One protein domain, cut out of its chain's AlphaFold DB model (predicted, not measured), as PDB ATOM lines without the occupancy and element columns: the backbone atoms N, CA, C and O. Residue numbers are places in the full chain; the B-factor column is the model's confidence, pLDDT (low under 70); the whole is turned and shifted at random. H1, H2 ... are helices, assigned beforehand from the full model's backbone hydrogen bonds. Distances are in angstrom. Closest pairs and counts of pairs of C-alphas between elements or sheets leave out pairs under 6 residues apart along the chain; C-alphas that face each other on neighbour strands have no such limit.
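What this domain is: This is residues 2 to 162 of the 613 residues of the protein "macoilin-like isoform X2" of Betta splendens (UniProt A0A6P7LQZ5). One long helix, H6, begins inside a body of five other helices and leaves it as a long arm, residues 134 to 162, which sticks out. In the body the helical hairpin of H2 and H3 packs on the first part of H6, H4 crosses it steeply, H5 folds back beside H4, and H1 sits at the edge, touching no helix. The printed part has 161 residues with six named helices, H1 to H6 in order, and no named strand; it is all helix and loose, with a radius of gyration of the C-alphas of 21.9 A and spans of 80 by 37 by 28 A.

How they stand to each other: Start at H1, residues 2 to 13; it is close to but not clearly touching H2, residues 17 to 37, with closest C-alphas Asp 10 and Leu 17 at 6.2 A. H3, residues 39 to 59, forms a hairpin with H2 at a shallow tilt of 30 degrees, closest at C-alphas 34 and 42, 5.3 A. H4, residues 62 to 80, forms a hairpin with H5, residues 87 to 106, at 15 degrees, closest at C-alphas 78 and 89, 7.3 A. H6, residues 114 to 162, touches H3 with residues 117 to 129 alone, closest at C-alphas 125 and 53, 5.0 A. With residues 117 to 124 alone it touches H4 at a steep tilt of 60 degrees, closest at C-alphas 123 and 69, 5.5 A. Every O i to N i+4 pair is within hydrogen-bond range in H1, H3 and H5; the counts are 14 of 17 in H2, 14 of 15 in H4 and 41 of 45 in H6.

Where its parts are: Find C-alpha 2 at (202.439, 173.143, 104.430), where H1 begins. H2 measures 30.3 A and H3 30.1 A. H6 runs 68.3 A from C-alpha 114 at (189.260, 186.478, 124.473) to C-alpha 162 at (167.478, 228.532, 75.255), with a kink of 27 degrees near residue 124.

The domain as a whole: The C-alphas farthest apart, of Lys 109 and Leu 162, are 81.0 A apart. The printed part has no cut and no long link. Low confidence includes residues 2 to 15 and 99 to 115.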
ATOM      1  N   MET A   2     202.666 171.824 103.794       59.31
ATOM      2  CA  MET A   2     202.439 173.143 104.430       59.31
ATOM      3  C   MET A   2     201.167 173.185 105.299       59.31
ATOM      4  O   MET A   2     201.261 173.422 106.493       59.31
ATOM      5  N   TRP A   3     199.996 172.823 104.761       65.12
ATOM      6  CA  TRP A   3     198.744 172.789 105.541       65.12
ATOM      7  C   TRP A   3     198.775 171.851 106.755       65.12
ATOM      8  O   TRP A   3     198.235 172.178 107.801       65.12
ATOM      9  N   THR A   4     199.460 170.711 106.657       61.94
ATOM     10  CA  THR A   4     199.672 169.804 107.799       61.94
ATOM     11  C   THR A   4     200.622 170.387 108.850       61.94
ATOM     12  O   THR A   4     200.492 170.047 110.018       61.94
ATOM     13  N   LEU A   5     201.550 171.269 108.458       67.06
ATOM     14  CA  LEU A   5     202.410 172.017 109.379       67.06
ATOM     15  C   LEU A   5     201.632 173.156 110.058       67.06
ATOM     16  O   LEU A   5     201.790 173.354 111.256       67.06
ATOM     17  N   VAL A   6     200.757 173.849 109.319       64.75
ATOM     18  CA  VAL A   6     199.843 174.874 109.858       64.75
ATOM     19  C   VAL A   6     198.875 174.255 110.867       64.75
ATOM     20  O   VAL A   6     198.831 174.710 111.997       64.75
ATOM     21  N   LEU A   7     198.211 173.145 110.528       64.81
ATOM     22  CA  LEU A   7     197.317 172.430 111.451       64.81
ATOM     23  C   LEU A   7     198.048 171.871 112.687       64.81
ATOM     24  O   LEU A   7     197.462 171.778 113.765       64.81
ATOM     25  N   LEU A   8     199.330 171.509 112.556       64.44
ATOM     26  CA  LEU A   8     200.169 171.123 113.693       64.44
ATOM     27  C   LEU A   8     200.535 172.339 114.561       64.44
ATOM     28  O   LEU A   8     200.520 172.233 115.784       64.44
ATOM     29  N   ALA A   9     200.816 173.494 113.952       64.25
ATOM     30  CA  ALA A   9     201.039 174.747 114.666       64.25
ATOM     31  C   ALA A   9     199.765 175.230 115.380       64.25
ATOM     32  O   ALA A   9     199.849 175.601 116.546       64.25
ATOM     33  N   ASP A  10     198.590 175.125 114.748       67.69
ATOM     34  CA  ASP A  10     197.287 175.423 115.361       67.69
ATOM     35  C   ASP A  10     197.032 174.545 116.602       67.69
ATOM     36  O   ASP A  10     196.527 175.013 117.624       67.69
ATOM     37  N   PHE A  11     197.416 173.263 116.537       62.88
ATOM     38  CA  PHE A  11     197.305 172.326 117.659       62.88
ATOM     39  C   PHE A  11     198.285 172.637 118.805       62.88
ATOM     40  O   PHE A  11     197.938 172.445 119.971       62.88
ATOM     41  N   VAL A  12     199.496 173.108 118.488       65.31
ATOM     42  CA  VAL A  12     200.554 173.427 119.468       65.31
ATOM     43  C   VAL A  12     200.362 174.802 120.118       65.31
ATOM     44  O   VAL A  12     200.657 174.956 121.300       65.31
ATOM     45  N   LEU A  13     199.876 175.793 119.369       59.72
ATOM     46  CA  LEU A  13     199.705 177.177 119.833       59.72
ATOM     47  C   LEU A  13     198.333 177.442 120.473       59.72
ATOM     48  O   LEU A  13     198.112 178.535 120.985       59.72
ATOM     49  N   GLU A  14     197.404 176.482 120.393       60.44
ATOM     50  CA  GLU A  14     195.984 176.620 120.781       60.44
ATOM     51  C   GLU A  14     195.266 177.816 120.112       60.44
ATOM     52  O   GLU A  14     194.186 178.238 120.526       60.44
ATOM     53  N   PHE A  15     195.850 178.334 119.028       61.72
ATOM     54  CA  PHE A  15     195.398 179.490 118.266       61.72
ATOM     55  C   PHE A  15     195.202 179.093 116.806       61.72
ATOM     56  O   PHE A  15     196.081 178.488 116.202       61.72
ATOM     57  N   ARG A  16     194.057 179.462 116.229       70.31
ATOM     58  CA  ARG A  16     193.697 179.184 114.834       70.31
ATOM     59  C   ARG A  16     194.338 180.225 113.907       70.31
ATOM     60  O   ARG A  16     193.790 181.312 113.721       70.31
ATOM     61  N   LEU A  17     195.482 179.895 113.303       67.06
ATOM     62  CA  LEU A  17     196.207 180.773 112.371       67.06
ATOM     63  C   LEU A  17     195.386 181.107 111.113       67.06
ATOM     64  O   LEU A  17     195.608 182.148 110.495       67.06
ATOM     65  N   GLU A  18     194.394 180.280 110.772       69.75
ATOM     66  CA  GLU A  18     193.404 180.537 109.714       69.75
ATOM     67  C   GLU A  18     192.679 181.891 109.853       69.75
ATOM     68  O   GLU A  18     192.392 182.532 108.840       69.75
ATOM     69  N   TYR A  19     192.451 182.391 111.075       72.69
ATOM     70  CA  TYR A  19     191.768 183.676 111.289       72.69
ATOM     71  C   TYR A  19     192.642 184.896 110.966       72.69
ATOM     72  O   TYR A  19     192.128 186.000 110.776       72.69
ATOM     73  N   LEU A  20     193.961 184.718 110.838       72.44
ATOM     74  CA  LEU A  20     194.866 185.791 110.432       72.44
ATOM     75  C   LEU A  20     194.672 186.177 108.954       72.44
ATOM     76  O   LEU A  20     194.972 187.307 108.574       72.44
ATOM     77  N   TRP A  21     194.139 185.273 108.123       72.69
ATOM     78  CA  TRP A  21     193.966 185.514 106.688       72.69
ATOM     79  C   TRP A  21     192.887 186.572 106.372       72.69
ATOM     80  O   TRP A  21     193.219 187.544 105.689       72.69
ATOM     81  N   PRO A  22     191.648 186.505 106.910       76.31
ATOM     82  CA  PRO A  22     190.690 187.608 106.790       76.31
ATOM     83  C   PRO A  22     191.207 188.931 107.368       76.31
ATOM     84  O   PRO A  22     190.992 189.974 106.759       76.31
ATOM     85  N   CYS A  23     191.962 188.896 108.472       74.81
ATOM     86  CA  CYS A  23     192.575 190.099 109.049       74.81
ATOM     87  C   CYS A  23     193.608 190.735 108.103       74.81
ATOM     88  O   CYS A  23     193.647 191.953 107.947       74.81
ATOM     89  N   TRP A  24     194.434 189.922 107.438       80.00
ATOM     90  CA  TRP A  24     195.392 190.391 106.436       80.00
ATOM     91  C   TRP A  24     194.688 191.034 105.233       80.00
ATOM     92  O   TRP A  24     195.093 192.105 104.775       80.00
ATOM     93  N   LEU A  25     193.591 190.428 104.761       80.38
ATOM     94  CA  LEU A  25     192.748 191.007 103.712       80.38
ATOM     95  C   LEU A  25     192.097 192.324 104.160       80.38
ATOM     96  O   LEU A  25     192.097 193.279 103.385       80.38
ATOM     97  N   PHE A  26     191.625 192.415 105.407       83.50
ATOM     98  CA  PHE A  26     191.109 193.657 105.987       83.50
ATOM     99  C   PHE A  26     192.170 194.759 106.009       83.50
ATOM    100  O   PHE A  26     191.911 195.840 105.489       83.50
ATOM    101  N   PHE A  27     193.388 194.501 106.500       82.31
ATOM    102  CA  PHE A  27     194.467 195.498 106.455       82.31
ATOM    103  C   PHE A  27     194.824 195.915 105.019       82.31
ATOM    104  O   PHE A  27     195.047 197.101 104.769       82.31
ATOM    105  N   GLY A  28     194.797 194.986 104.058       81.81
ATOM    106  CA  GLY A  28     194.924 195.300 102.632       81.81
ATOM    107  C   GLY A  28     193.803 196.215 102.117       81.81
ATOM    108  O   GLY A  28     194.080 197.206 101.444       81.81
ATOM    109  N   SER A  29     192.550 195.931 102.482       82.75
ATOM    110  CA  SER A  29     191.365 196.721 102.117       82.75
ATOM    111  C   SER A  29     191.328 198.097 102.789       82.75
ATOM    112  O   SER A  29     190.862 199.064 102.187       82.75
ATOM    113  N   VAL A  30     191.829 198.210 104.020       84.06
ATOM    114  CA  VAL A  30     192.006 199.474 104.750       84.06
ATOM    115  C   VAL A  30     193.090 200.313 104.075       84.06
ATOM    116  O   VAL A  30     192.881 201.502 103.842       84.06
ATOM    117  N   TYR A  31     194.211 199.699 103.684       85.06
ATOM    118  CA  TYR A  31     195.292 200.372 102.963       85.06
ATOM    119  C   TYR A  31     194.838 200.902 101.593       85.06
ATOM    120  O   TYR A  31     195.080 202.069 101.276       85.06
ATOM    121  N   THR A  32     194.125 200.101 100.793       82.44
ATOM    122  CA  THR A  32     193.592 200.565  99.501       82.44
ATOM    123  C   THR A  32     192.514 201.636  99.681       82.44
ATOM    124  O   THR A  32     192.582 202.674  99.026       82.44
ATOM    125  N   THR A  33     191.567 201.457 100.606       80.88
ATOM    126  CA  THR A  33     190.524 202.462 100.890       80.88
ATOM    127  C   THR A  33     191.132 203.785 101.358       80.88
ATOM    128  O   THR A  33     190.745 204.843 100.864       80.88
ATOM    129  N   PHE A  34     192.137 203.749 102.237       85.06
ATOM    130  CA  PHE A  34     192.882 204.938 102.655       85.06
ATOM    131  C   PHE A  34     193.528 205.664 101.465       85.06
ATOM    132  O   PHE A  34     193.402 206.884 101.352       85.06
ATOM    133  N   HIS A  35     194.167 204.921 100.557       80.12
ATOM    134  CA  HIS A  35     194.958 205.492  99.466       80.12
ATOM    135  C   HIS A  35     194.133 205.929  98.233       80.12
ATOM    136  O   HIS A  35     194.594 206.786  97.477       80.12
ATOM    137  N   TYR A  36     192.934 205.365  98.023       78.06
ATOM    138  CA  TYR A  36     192.057 205.675  96.878       78.06
ATOM    139  C   TYR A  36     190.788 206.465  97.238       78.06
ATOM    140  O   TYR A  36     190.331 207.265  96.426       78.06
ATOM    141  N   HIS A  37     190.216 206.262  98.430       77.06
ATOM    142  CA  HIS A  37     188.973 206.912  98.879       77.06
ATOM    143  C   HIS A  37     189.179 207.924 100.021       77.06
ATOM    144  O   HIS A  37     188.272 208.697 100.332       77.06
ATOM    145  N   GLY A  38     190.374 207.966 100.617       83.50
ATOM    146  CA  GLY A  38     190.760 208.941 101.633       83.50
ATOM    147  C   GLY A  38     190.385 208.559 103.069       83.50
ATOM    148  O   GLY A  38     189.628 207.622 103.337       83.50
ATOM    149  N   LEU A  39     190.937 209.321 104.021       84.06
ATOM    150  CA  LEU A  39     190.883 209.031 105.460       84.06
ATOM    151  C   LEU A  39     189.452 208.850 105.996       84.06
ATOM    152  O   LEU A  39     189.206 207.913 106.744       84.06
ATOM    153  N   VAL A  40     188.508 209.721 105.622       83.94
ATOM    154  CA  VAL A  40     187.153 209.723 106.209       83.94
ATOM    155  C   VAL A  40     186.396 208.430 105.890       83.94
ATOM    156  O   VAL A  40     185.820 207.821 106.789       83.94
ATOM    157  N   ILE A  41     186.441 207.974 104.634       82.94
ATOM    158  CA  ILE A  41     185.790 206.724 104.211       82.94
ATOM    159  C   ILE A  41     186.490 205.522 104.856       82.94
ATOM    160  O   ILE A  41     185.819 204.606 105.324       82.94
ATOM    161  N   CYS A  42     187.820 205.563 104.970       85.94
ATOM    162  CA  CYS A  42     188.597 204.542 105.669       85.94
ATOM    163  C   CYS A  42     188.208 204.417 107.158       85.94
ATOM    164  O   CYS A  42     187.941 203.312 107.623       85.94
ATOM    165  N   VAL A  43     188.085 205.528 107.895       86.00
ATOM    166  CA  VAL A  43     187.649 205.505 109.305       86.00
ATOM    167  C   VAL A  43     186.232 204.943 109.434       86.00
ATOM    168  O   VAL A  43     186.007 204.074 110.272       86.00
ATOM    169  N   VAL A  44     185.288 205.365 108.584       86.56
ATOM    170  CA  VAL A  44     183.914 204.828 108.598       86.56
ATOM    171  C   VAL A  44     183.897 203.323 108.305       86.56
ATOM    172  O   VAL A  44     183.197 202.587 108.996       86.56
ATOM    173  N   PHE A  45     184.690 202.851 107.341       85.62
ATOM    174  CA  PHE A  45     184.823 201.429 107.010       85.62
ATOM    175  C   PHE A  45     185.379 200.605 108.181       85.62
ATOM    176  O   PHE A  45     184.799 199.585 108.554       85.62
ATOM    177  N   VAL A  46     186.456 201.081 108.816       87.25
ATOM    178  CA  VAL A  46     187.061 200.449 110.000       87.25
ATOM    179  C   VAL A  46     186.078 200.423 111.174       87.25
ATOM    180  O   VAL A  46     185.904 199.382 111.807       87.25
ATOM    181  N   CYS A  47     185.381 201.530 111.443       87.50
ATOM    182  CA  CYS A  47     184.350 201.584 112.477       87.50
ATOM    183  C   CYS A  47     183.180 200.634 112.178       87.50
ATOM    184  O   CYS A  47     182.693 199.984 113.100       87.50
ATOM    185  N   ALA A  48     182.745 200.519 110.920       87.00
ATOM    186  CA  ALA A  48     181.673 199.610 110.521       87.00
ATOM    187  C   ALA A  48     182.066 198.138 110.726       87.00
ATOM    188  O   ALA A  48     181.276 197.389 111.296       87.00
ATOM    189  N   ALA A  49     183.292 197.755 110.342       87.31
ATOM    190  CA  ALA A  49     183.848 196.422 110.587       87.31
ATOM    191  C   ALA A  49     183.844 196.086 112.085       87.31
ATOM    192  O   ALA A  49     183.134 195.174 112.499       87.31
ATOM    193  N   PHE A  50     184.506 196.896 112.921       86.44
ATOM    194  CA  PHE A  50     184.547 196.652 114.370       86.44
ATOM    195  C   PHE A  50     183.167 196.660 115.035       86.44
ATOM    196  O   PHE A  50     182.920 195.884 115.957       86.44
ATOM    197  N   THR A  51     182.248 197.515 114.580       86.12
ATOM    198  CA  THR A  51     180.880 197.537 115.116       86.12
ATOM    199  C   THR A  51     180.147 196.241 114.775       86.12
ATOM    200  O   THR A  51     179.473 195.680 115.640       86.12
ATOM    201  N   LEU A  52     180.299 195.727 113.549       87.69
ATOM    202  CA  LEU A  52     179.693 194.457 113.158       87.69
ATOM    203  C   LEU A  52     180.348 193.261 113.865       87.69
ATOM    204  O   LEU A  52     179.632 192.351 114.268       87.69
ATOM    205  N   ASP A  53     181.657 193.294 114.109       87.38
ATOM    206  CA  ASP A  53     182.366 192.272 114.888       87.38
ATOM    207  C   ASP A  53     181.823 192.199 116.330       87.38
ATOM    208  O   ASP A  53     181.553 191.113 116.849       87.38
ATOM    209  N   ILE A  54     181.565 193.354 116.961       83.94
ATOM    210  CA  ILE A  54     180.903 193.439 118.274       83.94
ATOM    211  C   ILE A  54     179.466 192.894 118.202       83.94
ATOM    212  O   ILE A  54     179.052 192.148 119.091       83.94
ATOM    213  N   PHE A  55     178.709 193.194 117.141       85.12
ATOM    214  CA  PHE A  55     177.388 192.591 116.928       85.12
ATOM    215  C   PHE A  55     177.465 191.062 116.783       85.12
ATOM    216  O   PHE A  55     176.671 190.358 117.408       85.12
ATOM    217  N   CYS A  56     178.435 190.527 116.039       81.50
ATOM    218  CA  CYS A  56     178.659 189.086 115.926       81.50
ATOM    219  C   CYS A  56     178.970 188.446 117.290       81.50
ATOM    220  O   CYS A  56     178.396 187.407 117.602       81.50
ATOM    221  N   LEU A  57     179.789 189.085 118.135       80.94
ATOM    222  CA  LEU A  57     180.091 188.604 119.493       80.94
ATOM    223  C   LEU A  57     178.878 188.598 120.439       80.94
ATOM    224  O   LEU A  57     178.807 187.752 121.327       80.94
ATOM    225  N   ILE A  58     177.940 189.539 120.280       81.81
ATOM    226  CA  ILE A  58     176.753 189.656 121.146       81.81
ATOM    227  C   ILE A  58     175.632 188.704 120.701       81.81
ATOM    228  O   ILE A  58     174.955 188.118 121.545       81.81
ATOM    229  N   PHE A  59     175.411 188.562 119.391       81.56
ATOM    230  CA  PHE A  59     174.249 187.852 118.845       81.56
ATOM    231  C   PHE A  59     174.527 186.404 118.413       81.56
ATOM    232  O   PHE A  59     173.579 185.627 118.295       81.56
ATOM    233  N   VAL A  60     175.787 186.011 118.188       78.38
ATOM    234  CA  VAL A  60     176.147 184.641 117.787       78.38
ATOM    235  C   VAL A  60     176.748 183.888 118.981       78.38
ATOM    236  O   VAL A  60     177.780 184.306 119.505       78.38
ATOM    237  N   PRO A  61     176.170 182.748 119.412       78.31
ATOM    238  CA  PRO A  61     176.783 181.915 120.443       78.31
ATOM    239  C   PRO A  61     178.189 181.465 120.024       78.31
ATOM    240  O   PRO A  61     178.379 181.007 118.899       78.31
ATOM    241  N   LEU A  62     179.162 181.537 120.938       69.94
ATOM    242  CA  LEU A  62     180.593 181.330 120.647       69.94
ATOM    243  C   LEU A  62     180.900 180.045 119.852       69.94
ATOM    244  O   LEU A  62     181.688 180.068 118.910       69.94
ATOM    245  N   HIS A  63     180.211 178.942 120.154       69.50
ATOM    246  CA  HIS A  63     180.377 177.669 119.444       69.50
ATOM    247  C   HIS A  63     179.911 177.708 117.973       69.50
ATOM    248  O   HIS A  63     180.483 177.017 117.134       69.50
ATOM    249  N   TRP A  64     178.910 178.531 117.635       74.69
ATOM    250  CA  TRP A  64     178.543 178.806 116.239       74.69
ATOM    251  C   TRP A  64     179.532 179.762 115.578       74.69
ATOM    252  O   TRP A  64     179.836 179.588 114.402       74.69
ATOM    253  N   LEU A  65     180.059 180.738 116.323       73.81
ATOM    254  CA  LEU A  65     181.011 181.724 115.811       73.81
ATOM    255  C   LEU A  65     182.270 181.044 115.246       73.81
ATOM    256  O   LEU A  65     182.629 181.281 114.095       73.81
ATOM    257  N   PHE A  66     182.888 180.138 116.010       72.00
ATOM    258  CA  PHE A  66     184.068 179.392 115.558       72.00
ATOM    259  C   PHE A  66     183.778 178.473 114.365       72.00
ATOM    260  O   PHE A  66     184.564 178.435 113.416       72.00
ATOM    261  N   PHE A  67     182.645 177.760 114.381       72.81
ATOM    262  CA  PHE A  67     182.243 176.881 113.282       72.81
ATOM    263  C   PHE A  67     182.018 177.662 111.981       72.81
ATOM    264  O   PHE A  67     182.546 177.293 110.931       72.81
ATOM    265  N   VAL A  68     181.276 178.771 112.045       75.75
ATOM    266  CA  VAL A  68     180.970 179.613 110.880       75.75
ATOM    267  C   VAL A  68     182.229 180.319 110.365       75.75
ATOM    268  O   VAL A  68     182.449 180.331 109.158       75.75
ATOM    269  N   ALA A  69     183.105 180.823 111.240       75.75
ATOM    270  CA  ALA A  69     184.373 181.435 110.832       75.75
ATOM    271  C   ALA A  69     185.301 180.433 110.119       75.75
ATOM    272  O   ALA A  69     185.816 180.717 109.036       75.75
ATOM    273  N   SER A  70     185.480 179.240 110.692       73.25
ATOM    274  CA  SER A  70     186.372 178.201 110.155       73.25
ATOM    275  C   SER A  70     185.834 177.608 108.836       73.25
ATOM    276  O   SER A  70     186.561 177.504 107.844       73.25
ATOM    277  N   THR A  71     184.524 177.332 108.752       72.69
ATOM    278  CA  THR A  71     183.883 176.899 107.492       72.69
ATOM    279  C   THR A  71     183.897 177.986 106.413       72.69
ATOM    280  O   THR A  71     184.091 177.661 105.240       72.69
ATOM    281  N   TYR A  72     183.769 179.268 106.775       77.44
ATOM    282  CA  TYR A  72     183.873 180.390 105.838       77.44
ATOM    283  C   TYR A  72     185.280 180.525 105.233       77.44
ATOM    284  O   TYR A  72     185.407 180.681 104.015       77.44
ATOM    285  N   VAL A  73     186.341 180.419 106.043       71.38
ATOM    286  CA  VAL A  73     187.729 180.457 105.541       71.38
ATOM    287  C   VAL A  73     188.009 179.259 104.628       71.38
ATOM    288  O   VAL A  73     188.560 179.440 103.539       71.38
ATOM    289  N   LEU A  74     187.553 178.056 104.996       71.31
ATOM    290  CA  LEU A  74     187.689 176.869 104.147       71.31
ATOM    291  C   LEU A  74     186.905 177.002 102.828       71.31
ATOM    292  O   LEU A  74     187.409 176.610 101.775       71.31
ATOM    293  N   PHE A  75     185.708 177.596 102.851       72.81
ATOM    294  CA  PHE A  75     184.925 177.871 101.644       72.81
ATOM    295  C   PHE A  75     185.617 178.890 100.725       72.81
ATOM    296  O   PHE A  75     185.705 178.658  99.520       72.81
ATOM    297  N   ASN A  76     186.183 179.969 101.279       68.81
ATOM    298  CA  ASN A  76     186.968 180.944 100.510       68.81
ATOM    299  C   ASN A  76     188.213 180.318  99.887       68.81
ATOM    300  O   ASN A  76     188.523 180.590  98.728       68.81
ATOM    301  N   TYR A  77     188.904 179.451 100.630       70.31
ATOM    302  CA  TYR A  77     190.047 178.709 100.112       70.31
ATOM    303  C   TYR A  77     189.644 177.808  98.936       70.31
ATOM    304  O   TYR A  77     190.270 177.874  97.882       70.31
ATOM    305  N   ILE A  78     188.554 177.038  99.070       70.56
ATOM    306  CA  ILE A  78     188.016 176.194  97.988       70.56
ATOM    307  C   ILE A  78     187.635 177.037  96.761       70.56
ATOM    308  O   ILE A  78     187.948 176.648  95.637       70.56
ATOM    309  N   TRP A  79     186.998 178.194  96.968       68.06
ATOM    310  CA  TRP A  79     186.575 179.099  95.896       68.06
ATOM    311  C   TRP A  79     187.755 179.743  95.150       68.06
ATOM    312  O   TRP A  79     187.701 179.894  93.933       68.06
ATOM    313  N   HIS A  80     188.841 180.082  95.855       63.75
ATOM    314  CA  HIS A  80     190.061 180.622  95.244       63.75
ATOM    315  C   HIS A  80     190.998 179.557  94.651       63.75
ATOM    316  O   HIS A  80     191.882 179.902  93.867       63.75
ATOM    317  N   THR A  81     190.829 178.271  94.973       63.59
ATOM    318  CA  THR A  81     191.561 177.195  94.293       63.59
ATOM    319  C   THR A  81     190.878 176.798  92.983       63.59
ATOM    320  O   THR A  81     189.884 176.076  92.987       63.59
ATOM    321  N   GLU A  82     191.476 177.160  91.844       47.59
ATOM    322  CA  GLU A  82     190.958 176.896  90.481       47.59
ATOM    323  C   GLU A  82     190.726 175.407  90.124       47.59
ATOM    324  O   GLU A  82     190.249 175.088  89.037       47.59
ATOM    325  N   LYS A  83     191.059 174.467  91.020       50.84
ATOM    326  CA  LYS A  83     190.994 173.012  90.788       50.84
ATOM    327  C   LYS A  83     189.729 172.334  91.335       50.84
ATOM    328  O   LYS A  83     189.601 171.117  91.207       50.84
ATOM    329  N   GLY A  84     188.793 173.096  91.906       60.41
ATOM    330  CA  GLY A  84     187.499 172.588  92.372       60.41
ATOM    331  C   GLY A  84     187.592 171.578  93.526       60.41
ATOM    332  O   GLY A  84     188.577 171.519  94.262       60.41
ATOM    333  N   ILE A  85     186.536 170.776  93.704       63.09
ATOM    334  CA  ILE A  85     186.436 169.811  94.808       63.09
ATOM    335  C   ILE A  85     187.318 168.591  94.507       63.09
ATOM    336  O   ILE A  85     186.981 167.752  93.675       63.09
ATOM    337  N   CYS A  86     188.431 168.467  95.227       72.50
ATOM    338  CA  CYS A  86     189.324 167.311  95.168       72.50
ATOM    339  C   CYS A  86     189.320 166.508  96.484       72.50
ATOM    340  O   CYS A  86     188.845 166.971  97.526       72.50
ATOM    341  N   ILE A  87     189.912 165.309  96.462       71.44
ATOM    342  CA  ILE A  87     190.024 164.432  97.643       71.44
ATOM    343  C   ILE A  87     190.758 165.139  98.800       71.44
ATOM    344  O   ILE A  87     190.383 164.973  99.956       71.44
ATOM    345  N   SER A  88     191.736 166.005  98.498       65.88
ATOM    346  CA  SER A  88     192.450 166.807  99.506       65.88
ATOM    347  C   SER A  88     191.534 167.813 100.219       65.88
ATOM    348  O   SER A  88     191.614 167.965 101.434       65.88
ATOM    349  N   THR A  89     190.602 168.455  99.507       70.00
ATOM    350  CA  THR A  89     189.617 169.364 100.125       70.00
ATOM    351  C   THR A  89     188.568 168.620 100.952       70.00
ATOM    352  O   THR A  89     188.189 169.115 102.008       70.00
ATOM    353  N   VAL A  90     188.158 167.407 100.556       75.19
ATOM    354  CA  VAL A  90     187.289 166.553 101.394       75.19
ATOM    355  C   VAL A  90     188.031 166.089 102.655       75.19
ATOM    356  O   VAL A  90     187.469 166.107 103.746       75.19
ATOM    357  N   PHE A  91     189.316 165.743 102.538       76.06
ATOM    358  CA  PHE A  91     190.165 165.398 103.680       76.06
ATOM    359  C   PHE A  91     190.350 166.582 104.643       76.06
ATOM    360  O   PHE A  91     190.213 166.406 105.851       76.06
ATOM    361  N   LEU A  92     190.574 167.797 104.125       70.12
ATOM    362  CA  LEU A  92     190.611 169.022 104.934       70.12
ATOM    363  C   LEU A  92     189.276 169.282 105.646       70.12
ATOM    364  O   LEU A  92     189.298 169.612 106.824       70.12
ATOM    365  N   TRP A  93     188.130 169.061 104.992       72.88
ATOM    366  CA  TRP A  93     186.806 169.118 105.633       72.88
ATOM    367  C   TRP A  93     186.652 168.104 106.777       72.88
ATOM    368  O   TRP A  93     186.138 168.447 107.840       72.88
ATOM    369  N   ILE A  94     187.124 166.868 106.599       74.06
ATOM    370  CA  ILE A  94     187.080 165.840 107.652       74.06
ATOM    371  C   ILE A  94     188.007 166.215 108.821       74.06
ATOM    372  O   ILE A  94     187.614 166.070 109.978       74.06
ATOM    373  N   LEU A  95     189.200 166.761 108.550       69.12
ATOM    374  CA  LEU A  95     190.091 167.287 109.593       69.12
ATOM    375  C   LEU A  95     189.512 168.530 110.285       69.12
ATOM    376  O   LEU A  95     189.696 168.683 111.491       69.12
ATOM    377  N   LEU A  96     188.780 169.388 109.571       68.88
ATOM    378  CA  LEU A  96     188.069 170.533 110.145       68.88
ATOM    379  C   LEU A  96     187.077 170.048 111.209       68.88
ATOM    380  O   LEU A  96     187.213 170.399 112.377       68.88
ATOM    381  N   VAL A  97     186.167 169.144 110.828       72.00
ATOM    382  CA  VAL A  97     185.158 168.548 111.721       72.00
ATOM    383  C   VAL A  97     185.811 167.783 112.880       72.00
ATOM    384  O   VAL A  97     185.373 167.895 114.024       72.00
ATOM    385  N   TYR A  98     186.897 167.048 112.626       74.19
ATOM    386  CA  TYR A  98     187.641 166.331 113.667       74.19
ATOM    387  C   TYR A  98     188.316 167.278 114.674       74.19
ATOM    388  O   TYR A  98     188.237 167.056 115.886       74.19
ATOM    389  N   THR A  99     188.960 168.354 114.204       65.44
ATOM    390  CA  THR A  99     189.582 169.350 115.094       65.44
ATOM    391  C   THR A  99     188.542 170.191 115.822       65.44
ATOM    392  O   THR A  99     188.779 170.556 116.966       65.44
ATOM    393  N   GLU A 100     187.381 170.456 115.222       65.50
ATOM    394  CA  GLU A 100     186.258 171.119 115.886       65.50
ATOM    395  C   GLU A 100     185.671 170.245 117.005       65.50
ATOM    396  O   GLU A 100     185.532 170.707 118.135       65.50
ATOM    397  N   ALA A 101     185.405 168.961 116.739       64.50
ATOM    398  CA  ALA A 101     184.968 168.009 117.760       64.50
ATOM    399  C   ALA A 101     185.996 167.881 118.900       64.50
ATOM    400  O   ALA A 101     185.624 167.816 120.073       64.50
ATOM    401  N   SER A 102     187.289 167.918 118.562       63.41
ATOM    402  CA  SER A 102     188.386 167.930 119.535       63.41
ATOM    403  C   SER A 102     188.455 169.237 120.337       63.41
ATOM    404  O   SER A 102     188.732 169.191 121.535       63.41
ATOM    405  N   LEU A 103     188.175 170.396 119.721       62.22
ATOM    406  CA  LEU A 103     188.129 171.690 120.412       62.22
ATOM    407  C   LEU A 103     186.928 171.780 121.353       62.22
ATOM    408  O   LEU A 103     187.118 172.128 122.511       62.22
ATOM    409  N   ARG A 104     185.726 171.376 120.915       60.94
ATOM    410  CA  ARG A 104     184.516 171.331 121.761       60.94
ATOM    411  C   ARG A 104     184.718 170.480 123.024       60.94
ATOM    412  O   ARG A 104     184.139 170.775 124.065       60.94
ATOM    413  N   LEU A 105     185.564 169.447 122.955       59.12
ATOM    414  CA  LEU A 105     185.943 168.615 124.105       59.12
ATOM    415  C   LEU A 105     186.971 169.294 125.039       59.12
ATOM    416  O   LEU A 105     187.048 168.958 126.221       59.12
ATOM    417  N   LYS A 106     187.769 170.235 124.518       58.34
ATOM    418  CA  LYS A 106     188.866 170.928 125.221       58.34
ATOM    419  C   LYS A 106     188.428 172.274 125.820       58.34
ATOM    420  O   LYS A 106     188.861 172.626 126.912       58.34
ATOM    421  N   GLU A 107     187.507 172.970 125.155       54.09
ATOM    422  CA  GLU A 107     186.906 174.254 125.550       54.09
ATOM    423  C   GLU A 107     186.067 174.148 126.838       54.09
ATOM    424  O   GLU A 107     185.921 175.116 127.578       54.09
ATOM    425  N   LEU A 108     185.642 172.933 127.208       50.59
ATOM    426  CA  LEU A 108     185.073 172.621 128.526       50.59
ATOM    427  C   LEU A 108     186.078 172.800 129.694       50.59
ATOM    428  O   LEU A 108     185.709 172.592 130.849       50.59
ATOM    429  N   LYS A 109     187.358 173.106 129.419       47.28
ATOM    430  CA  LYS A 109     188.457 173.008 130.396       47.28
ATOM    431  C   LYS A 109     189.351 174.250 130.542       47.28
ATOM    432  O   LYS A 109     190.106 174.301 131.511       47.28
ATOM    433  N   THR A 110     189.286 175.248 129.654       49.19
ATOM    434  CA  THR A 110     190.163 176.441 129.703       49.19
ATOM    435  C   THR A 110     189.414 177.748 129.400       49.19
ATOM    436  O   THR A 110     188.935 177.979 128.298       49.19
ATOM    437  N   SER A 111     189.337 178.647 130.389       46.81
ATOM    438  CA  SER A 111     188.453 179.832 130.383       46.81
ATOM    439  C   SER A 111     189.099 181.141 129.876       46.81
ATOM    440  O   SER A 111     188.664 182.229 130.259       46.81
ATOM    441  N   HIS A 112     190.144 181.082 129.043       51.56
ATOM    442  CA  HIS A 112     190.854 182.280 128.561       51.56
ATOM    443  C   HIS A 112     191.130 182.237 127.052       51.56
ATOM    444  O   HIS A 112     192.199 181.824 126.617       51.56
ATOM    445  N   ALA A 113     190.162 182.720 126.264       53.97
ATOM    446  CA  ALA A 113     190.199 182.720 124.795       53.97
ATOM    447  C   ALA A 113     189.762 184.066 124.156       53.97
ATOM    448  O   ALA A 113     189.419 184.137 122.980       53.97
ATOM    449  N   ASN A 114     189.818 185.180 124.900       61.25
ATOM    450  CA  ASN A 114     189.260 186.478 124.473       61.25
ATOM    451  C   ASN A 114     189.758 186.994 123.102       61.25
ATOM    452  O   ASN A 114     189.011 187.670 122.399       61.25
ATOM    453  N   LEU A 115     191.001 186.686 122.708       67.06
ATOM    454  CA  LEU A 115     191.562 187.118 121.420       67.06
ATOM    455  C   LEU A 115     191.057 186.278 120.237       67.06
ATOM    456  O   LEU A 115     190.736 186.842 119.193       67.06
ATOM    457  N   SER A 116     190.941 184.954 120.383       70.12
ATOM    458  CA  SER A 116     190.426 184.100 119.302       70.12
ATOM    459  C   SER A 116     188.941 184.357 119.037       70.12
ATOM    460  O   SER A 116     188.517 184.253 117.892       70.12
ATOM    461  N   HIS A 117     188.178 184.780 120.052       76.81
ATOM    462  CA  HIS A 117     186.780 185.202 119.899       76.81
ATOM    463  C   HIS A 117     186.675 186.431 118.986       76.81
ATOM    464  O   HIS A 117     185.889 186.436 118.040       76.81
ATOM    465  N   LEU A 118     187.499 187.456 119.240       77.31
ATOM    466  CA  LEU A 118     187.522 188.688 118.450       77.31
ATOM    467  C   LEU A 118     187.918 188.416 116.992       77.31
ATOM    468  O   LEU A 118     187.270 188.914 116.074       77.31
ATOM    469  N   PHE A 119     188.932 187.575 116.767       76.25
ATOM    470  CA  PHE A 119     189.343 187.194 115.416       76.25
ATOM    471  C   PHE A 119     188.306 186.317 114.694       76.25
ATOM    472  O   PHE A 119     188.070 186.527 113.506       76.25
ATOM    473  N   ALA A 120     187.631 185.392 115.388       78.56
ATOM    474  CA  ALA A 120     186.542 184.602 114.807       78.56
ATOM    475  C   ALA A 120     185.336 185.480 114.418       78.56
ATOM    476  O   ALA A 120     184.758 185.282 113.350       78.56
ATOM    477  N   ALA A 121     185.001 186.491 115.227       83.75
ATOM    478  CA  ALA A 121     183.996 187.490 114.867       83.75
ATOM    479  C   ALA A 121     184.410 188.294 113.628       83.75
ATOM    480  O   ALA A 121     183.629 188.383 112.682       83.75
ATOM    481  N   HIS A 122     185.657 188.773 113.581       85.25
ATOM    482  CA  HIS A 122     186.191 189.518 112.438       85.25
ATOM    483  C   HIS A 122     186.165 188.722 111.126       85.25
ATOM    484  O   HIS A 122     185.856 189.267 110.067       85.25
ATOM    485  N   CYS A 123     186.401 187.406 111.185       79.88
ATOM    486  CA  CYS A 123     186.294 186.518 110.024       79.88
ATOM    487  C   CYS A 123     184.883 186.456 109.411       79.88
ATOM    488  O   CYS A 123     184.752 186.043 108.262       79.88
ATOM    489  N   ILE A 124     183.846 186.853 110.156       81.31
ATOM    490  CA  ILE A 124     182.446 186.893 109.712       81.31
ATOM    491  C   ILE A 124     182.011 188.340 109.427       81.31
ATOM    492  O   ILE A 124     181.354 188.595 108.418       81.31
ATOM    493  N   GLY A 125     182.401 189.294 110.278       82.25
ATOM    494  CA  GLY A 125     182.019 190.699 110.157       82.25
ATOM    495  C   GLY A 125     182.676 191.415 108.975       82.25
ATOM    496  O   GLY A 125     181.969 192.047 108.186       82.25
ATOM    497  N   TYR A 126     183.991 191.264 108.769       82.56
ATOM    498  CA  TYR A 126     184.689 191.904 107.643       82.56
ATOM    499  C   TYR A 126     184.066 191.572 106.270       82.56
ATOM    500  O   TYR A 126     183.742 192.511 105.540       82.56
ATOM    501  N   PRO A 127     183.801 190.296 105.912       81.38
ATOM    502  CA  PRO A 127     183.124 189.954 104.659       81.38
ATOM    503  C   PRO A 127     181.743 190.584 104.490       81.38
ATOM    504  O   PRO A 127     181.391 191.002 103.390       81.38
ATOM    505  N   VAL A 128     180.951 190.660 105.563       81.38
ATOM    506  CA  VAL A 128     179.599 191.235 105.514       81.38
ATOM    507  C   VAL A 128     179.658 192.754 105.330       81.38
ATOM    508  O   VAL A 128     178.872 193.295 104.554       81.38
ATOM    509  N   VAL A 129     180.620 193.443 105.955       84.50
ATOM    510  CA  VAL A 129     180.858 194.878 105.713       84.50
ATOM    511  C   VAL A 129     181.405 195.129 104.310       84.50
ATOM    512  O   VAL A 129     180.937 196.048 103.643       84.50
ATOM    513  N   TYR A 130     182.330 194.296 103.825       81.75
ATOM    514  CA  TYR A 130     182.883 194.399 102.473       81.75
ATOM    515  C   TYR A 130     181.790 194.221 101.403       81.75
ATOM    516  O   TYR A 130     181.592 195.098 100.563       81.75
ATOM    517  N   LEU A 131     180.989 193.150 101.492       81.38
ATOM    518  CA  LEU A 131     179.846 192.912 100.601       81.38
ATOM    519  C   LEU A 131     178.758 193.987 100.739       81.38
ATOM    520  O   LEU A 131     178.139 194.370  99.747       81.38
ATOM    521  N   GLY A 132     178.525 194.493 101.953       81.12
ATOM    522  CA  GLY A 132     177.605 195.601 102.208       81.12
ATOM    523  C   GLY A 132     178.059 196.905 101.551       81.12
ATOM    524  O   GLY A 132     177.233 197.624 100.985       81.12
ATOM    525  N   PHE A 133     179.362 197.193 101.566       79.12
ATOM    526  CA  PHE A 133     179.952 198.346 100.890       79.12
ATOM    527  C   PHE A 133     179.884 198.197  99.366       79.12
ATOM    528  O   PHE A 133     179.375 199.102  98.708       79.12
ATOM    529  N   ASP A 134     180.265 197.042  98.811       77.62
ATOM    530  CA  ASP A 134     180.154 196.753  97.371       77.62
ATOM    531  C   ASP A 134     178.705 196.868  96.874       77.62
ATOM    532  O   ASP A 134     178.437 197.531  95.866       77.62
ATOM    533  N   ALA A 135     177.742 196.297  97.606       75.62
ATOM    534  CA  ALA A 135     176.322 196.425  97.288       75.62
ATOM    535  C   ALA A 135     175.851 197.886  97.361       75.62
ATOM    536  O   ALA A 135     175.158 198.360  96.458       75.62
ATOM    537  N   THR A 136     176.256 198.628  98.396       81.19
ATOM    538  CA  THR A 136     175.907 200.048  98.551       81.19
ATOM    539  C   THR A 136     176.488 200.876  97.407       81.19
ATOM    540  O   THR A 136     175.748 201.610  96.759       81.19
ATOM    541  N   CYS A 137     177.766 200.697  97.063       75.81
ATOM    542  CA  CYS A 137     178.407 201.347  95.921       75.81
ATOM    543  C   CYS A 137     177.734 200.990  94.587       75.81
ATOM    544  O   CYS A 137     177.516 201.877  93.760       75.81
ATOM    545  N   TYR A 138     177.344 199.728  94.386       79.31
ATOM    546  CA  TYR A 138     176.606 199.281  93.203       79.31
ATOM    547  C   TYR A 138     175.240 199.977  93.079       79.31
ATOM    548  O   TYR A 138     174.933 200.566  92.035       79.31
ATOM    549  N   PHE A 139     174.443 199.999  94.153       76.62
ATOM    550  CA  PHE A 139     173.156 200.700  94.171       76.62
ATOM    551  C   PHE A 139     173.315 202.217  94.028       76.62
ATOM    552  O   PHE A 139     172.577 202.829  93.255       76.62
ATOM    553  N   THR A 140     174.300 202.831  94.691       78.56
ATOM    554  CA  THR A 140     174.613 204.259  94.544       78.56
ATOM    555  C   THR A 140     175.021 204.595  93.112       78.56
ATOM    556  O   THR A 140     174.567 205.609  92.591       78.56
ATOM    557  N   ASN A 141     175.802 203.749  92.433       77.81
ATOM    558  CA  ASN A 141     176.174 203.959  91.033       77.81
ATOM    559  C   ASN A 141     174.948 203.876  90.104       77.81
ATOM    560  O   ASN A 141     174.730 204.766  89.285       77.81
ATOM    561  N   ILE A 142     174.076 202.875  90.289       83.56
ATOM    562  CA  ILE A 142     172.801 202.776  89.555       83.56
ATOM    563  C   ILE A 142     171.920 204.009  89.794       83.56
ATOM    564  O   ILE A 142     171.342 204.549  88.849       83.56
ATOM    565  N   PHE A 143     171.805 204.468  91.041       80.12
ATOM    566  CA  PHE A 143     170.974 205.619  91.385       80.12
ATOM    567  C   PHE A 143     171.561 206.923  90.827       80.12
ATOM    568  O   PHE A 143     170.837 207.709  90.218       80.12
ATOM    569  N   LYS A 144     172.885 207.100  90.916       85.94
ATOM    570  CA  LYS A 144     173.630 208.212  90.309       85.94
ATOM    571  C   LYS A 144     173.451 208.245  88.793       85.94
ATOM    572  O   LYS A 144     173.143 209.305  88.267       85.94
ATOM    573  N   LEU A 145     173.544 207.106  88.102       81.75
ATOM    574  CA  LEU A 145     173.290 207.006  86.658       81.75
ATOM    575  C   LEU A 145     171.846 207.380  86.285       81.75
ATOM    576  O   LEU A 145     171.624 208.017  85.257       81.75
ATOM    577  N   ARG A 146     170.852 207.020  87.110       85.00
ATOM    578  CA  ARG A 146     169.449 207.427  86.901       85.00
ATOM    579  C   ARG A 146     169.255 208.930  87.107       85.00
ATOM    580  O   ARG A 146     168.644 209.567  86.255       85.00
ATOM    581  N   ILE A 147     169.811 209.497  88.181       84.88
ATOM    582  CA  ILE A 147     169.775 210.946  88.445       84.88
ATOM    583  C   ILE A 147     170.494 211.709  87.330       84.88
ATOM    584  O   ILE A 147     169.948 212.671  86.810       84.88
ATOM    585  N   GLN A 148     171.679 211.261  86.910       85.19
ATOM    586  CA  GLN A 148     172.424 211.879  85.813       85.19
ATOM    587  C   GLN A 148     171.631 211.861  84.505       85.19
ATOM    588  O   GLN A 148     171.622 212.872  83.818       85.19
ATOM    589  N   LYS A 149     170.912 210.778  84.179       85.88
ATOM    590  CA  LYS A 149     170.022 210.748  83.004       85.88
ATOM    591  C   LYS A 149     168.831 211.703  83.130       85.88
ATOM    592  O   LYS A 149     168.497 212.359  82.150       85.88
ATOM    593  N   ALA A 150     168.218 211.810  84.311       86.12
ATOM    594  CA  ALA A 150     167.152 212.782  84.563       86.12
ATOM    595  C   ALA A 150     167.661 214.228  84.401       86.12
ATOM    596  O   ALA A 150     167.118 214.976  83.591       86.12
ATOM    597  N   VAL A 151     168.760 214.579  85.074       87.75
ATOM    598  CA  VAL A 151     169.397 215.904  84.986       87.75
ATOM    599  C   VAL A 151     169.898 216.199  83.568       87.75
ATOM    600  O   VAL A 151     169.754 217.322  83.104       87.75
ATOM    601  N   GLN A 152     170.424 215.207  82.839       84.75
ATOM    602  CA  GLN A 152     170.771 215.351  81.422       84.75
ATOM    603  C   GLN A 152     169.530 215.711  80.598       84.75
ATOM    604  O   GLN A 152     169.569 216.695  79.874       84.75
ATOM    605  N   SER A 153     168.413 214.991  80.758       86.50
ATOM    606  CA  SER A 153     167.181 215.279  80.007       86.50
ATOM    607  C   SER A 153     166.557 216.641  80.344       86.50
ATOM    608  O   SER A 153     165.994 217.293  79.467       86.50
ATOM    609  N   GLU A 154     166.691 217.101  81.589       85.50
ATOM    610  CA  GLU A 154     166.242 218.427  82.025       85.50
ATOM    611  C   GLU A 154     167.170 219.535  81.496       85.50
ATOM    612  O   GLU A 154     166.695 220.540  80.969       85.50
ATOM    613  N   ASN A 155     168.488 219.317  81.512       85.38
ATOM    614  CA  ASN A 155     169.470 220.208  80.890       85.38
ATOM    615  C   ASN A 155     169.298 220.289  79.368       85.38
ATOM    616  O   ASN A 155     169.370 221.384  78.815       85.38
ATOM    617  N   ASP A 156     169.036 219.169  78.692       85.31
ATOM    618  CA  ASP A 156     168.759 219.129  77.255       85.31
ATOM    619  C   ASP A 156     167.460 219.900  76.950       85.31
ATOM    620  O   ASP A 156     167.427 220.716  76.027       85.31
ATOM    621  N   PHE A 157     166.414 219.748  77.772       87.75
ATOM    622  CA  PHE A 157     165.189 220.550  77.673       87.75
ATOM    623  C   PHE A 157     165.453 222.054  77.868       87.75
ATOM    624  O   PHE A 157     164.977 222.871  77.076       87.75
ATOM    625  N   HIS A 158     166.251 222.441  78.868       84.50
ATOM    626  CA  HIS A 158     166.656 223.834  79.071       84.50
ATOM    627  C   HIS A 158     167.515 224.370  77.917       84.50
ATOM    628  O   HIS A 158     167.322 225.512  77.501       84.50
ATOM    629  N   MET A 159     168.406 223.556  77.349       79.06
ATOM    630  CA  MET A 159     169.223 223.905  76.185       79.06
ATOM    631  C   MET A 159     168.358 224.125  74.939       79.06
ATOM    632  O   MET A 159     168.538 225.116  74.234       79.06
ATOM    633  N   HIS A 160     167.371 223.258  74.701       82.00
ATOM    634  CA  HIS A 160     166.381 223.427  73.636       82.00
ATOM    635  C   HIS A 160     165.541 224.698  73.833       82.00
ATOM    636  O   HIS A 160     165.301 225.429  72.871       82.00
ATOM    637  N   LEU A 161     165.129 225.002  75.069       81.25
ATOM    638  CA  LEU A 161     164.389 226.226  75.389       81.25
ATOM    639  C   LEU A 161     165.236 227.485  75.135       81.25
ATOM    640  O   LEU A 161     164.745 228.445  74.541       81.25
ATOM    641  N   LEU A 162     166.516 227.461  75.523       76.31
ATOM    642  CA  LEU A 162     167.478 228.532  75.255       76.31
ATOM    643  C   LEU A 162     167.693 228.726  73.747       76.31
ATOM    644  O   LEU A 162     167.541 229.844  73.257       76.31
TER     645      LEU A 162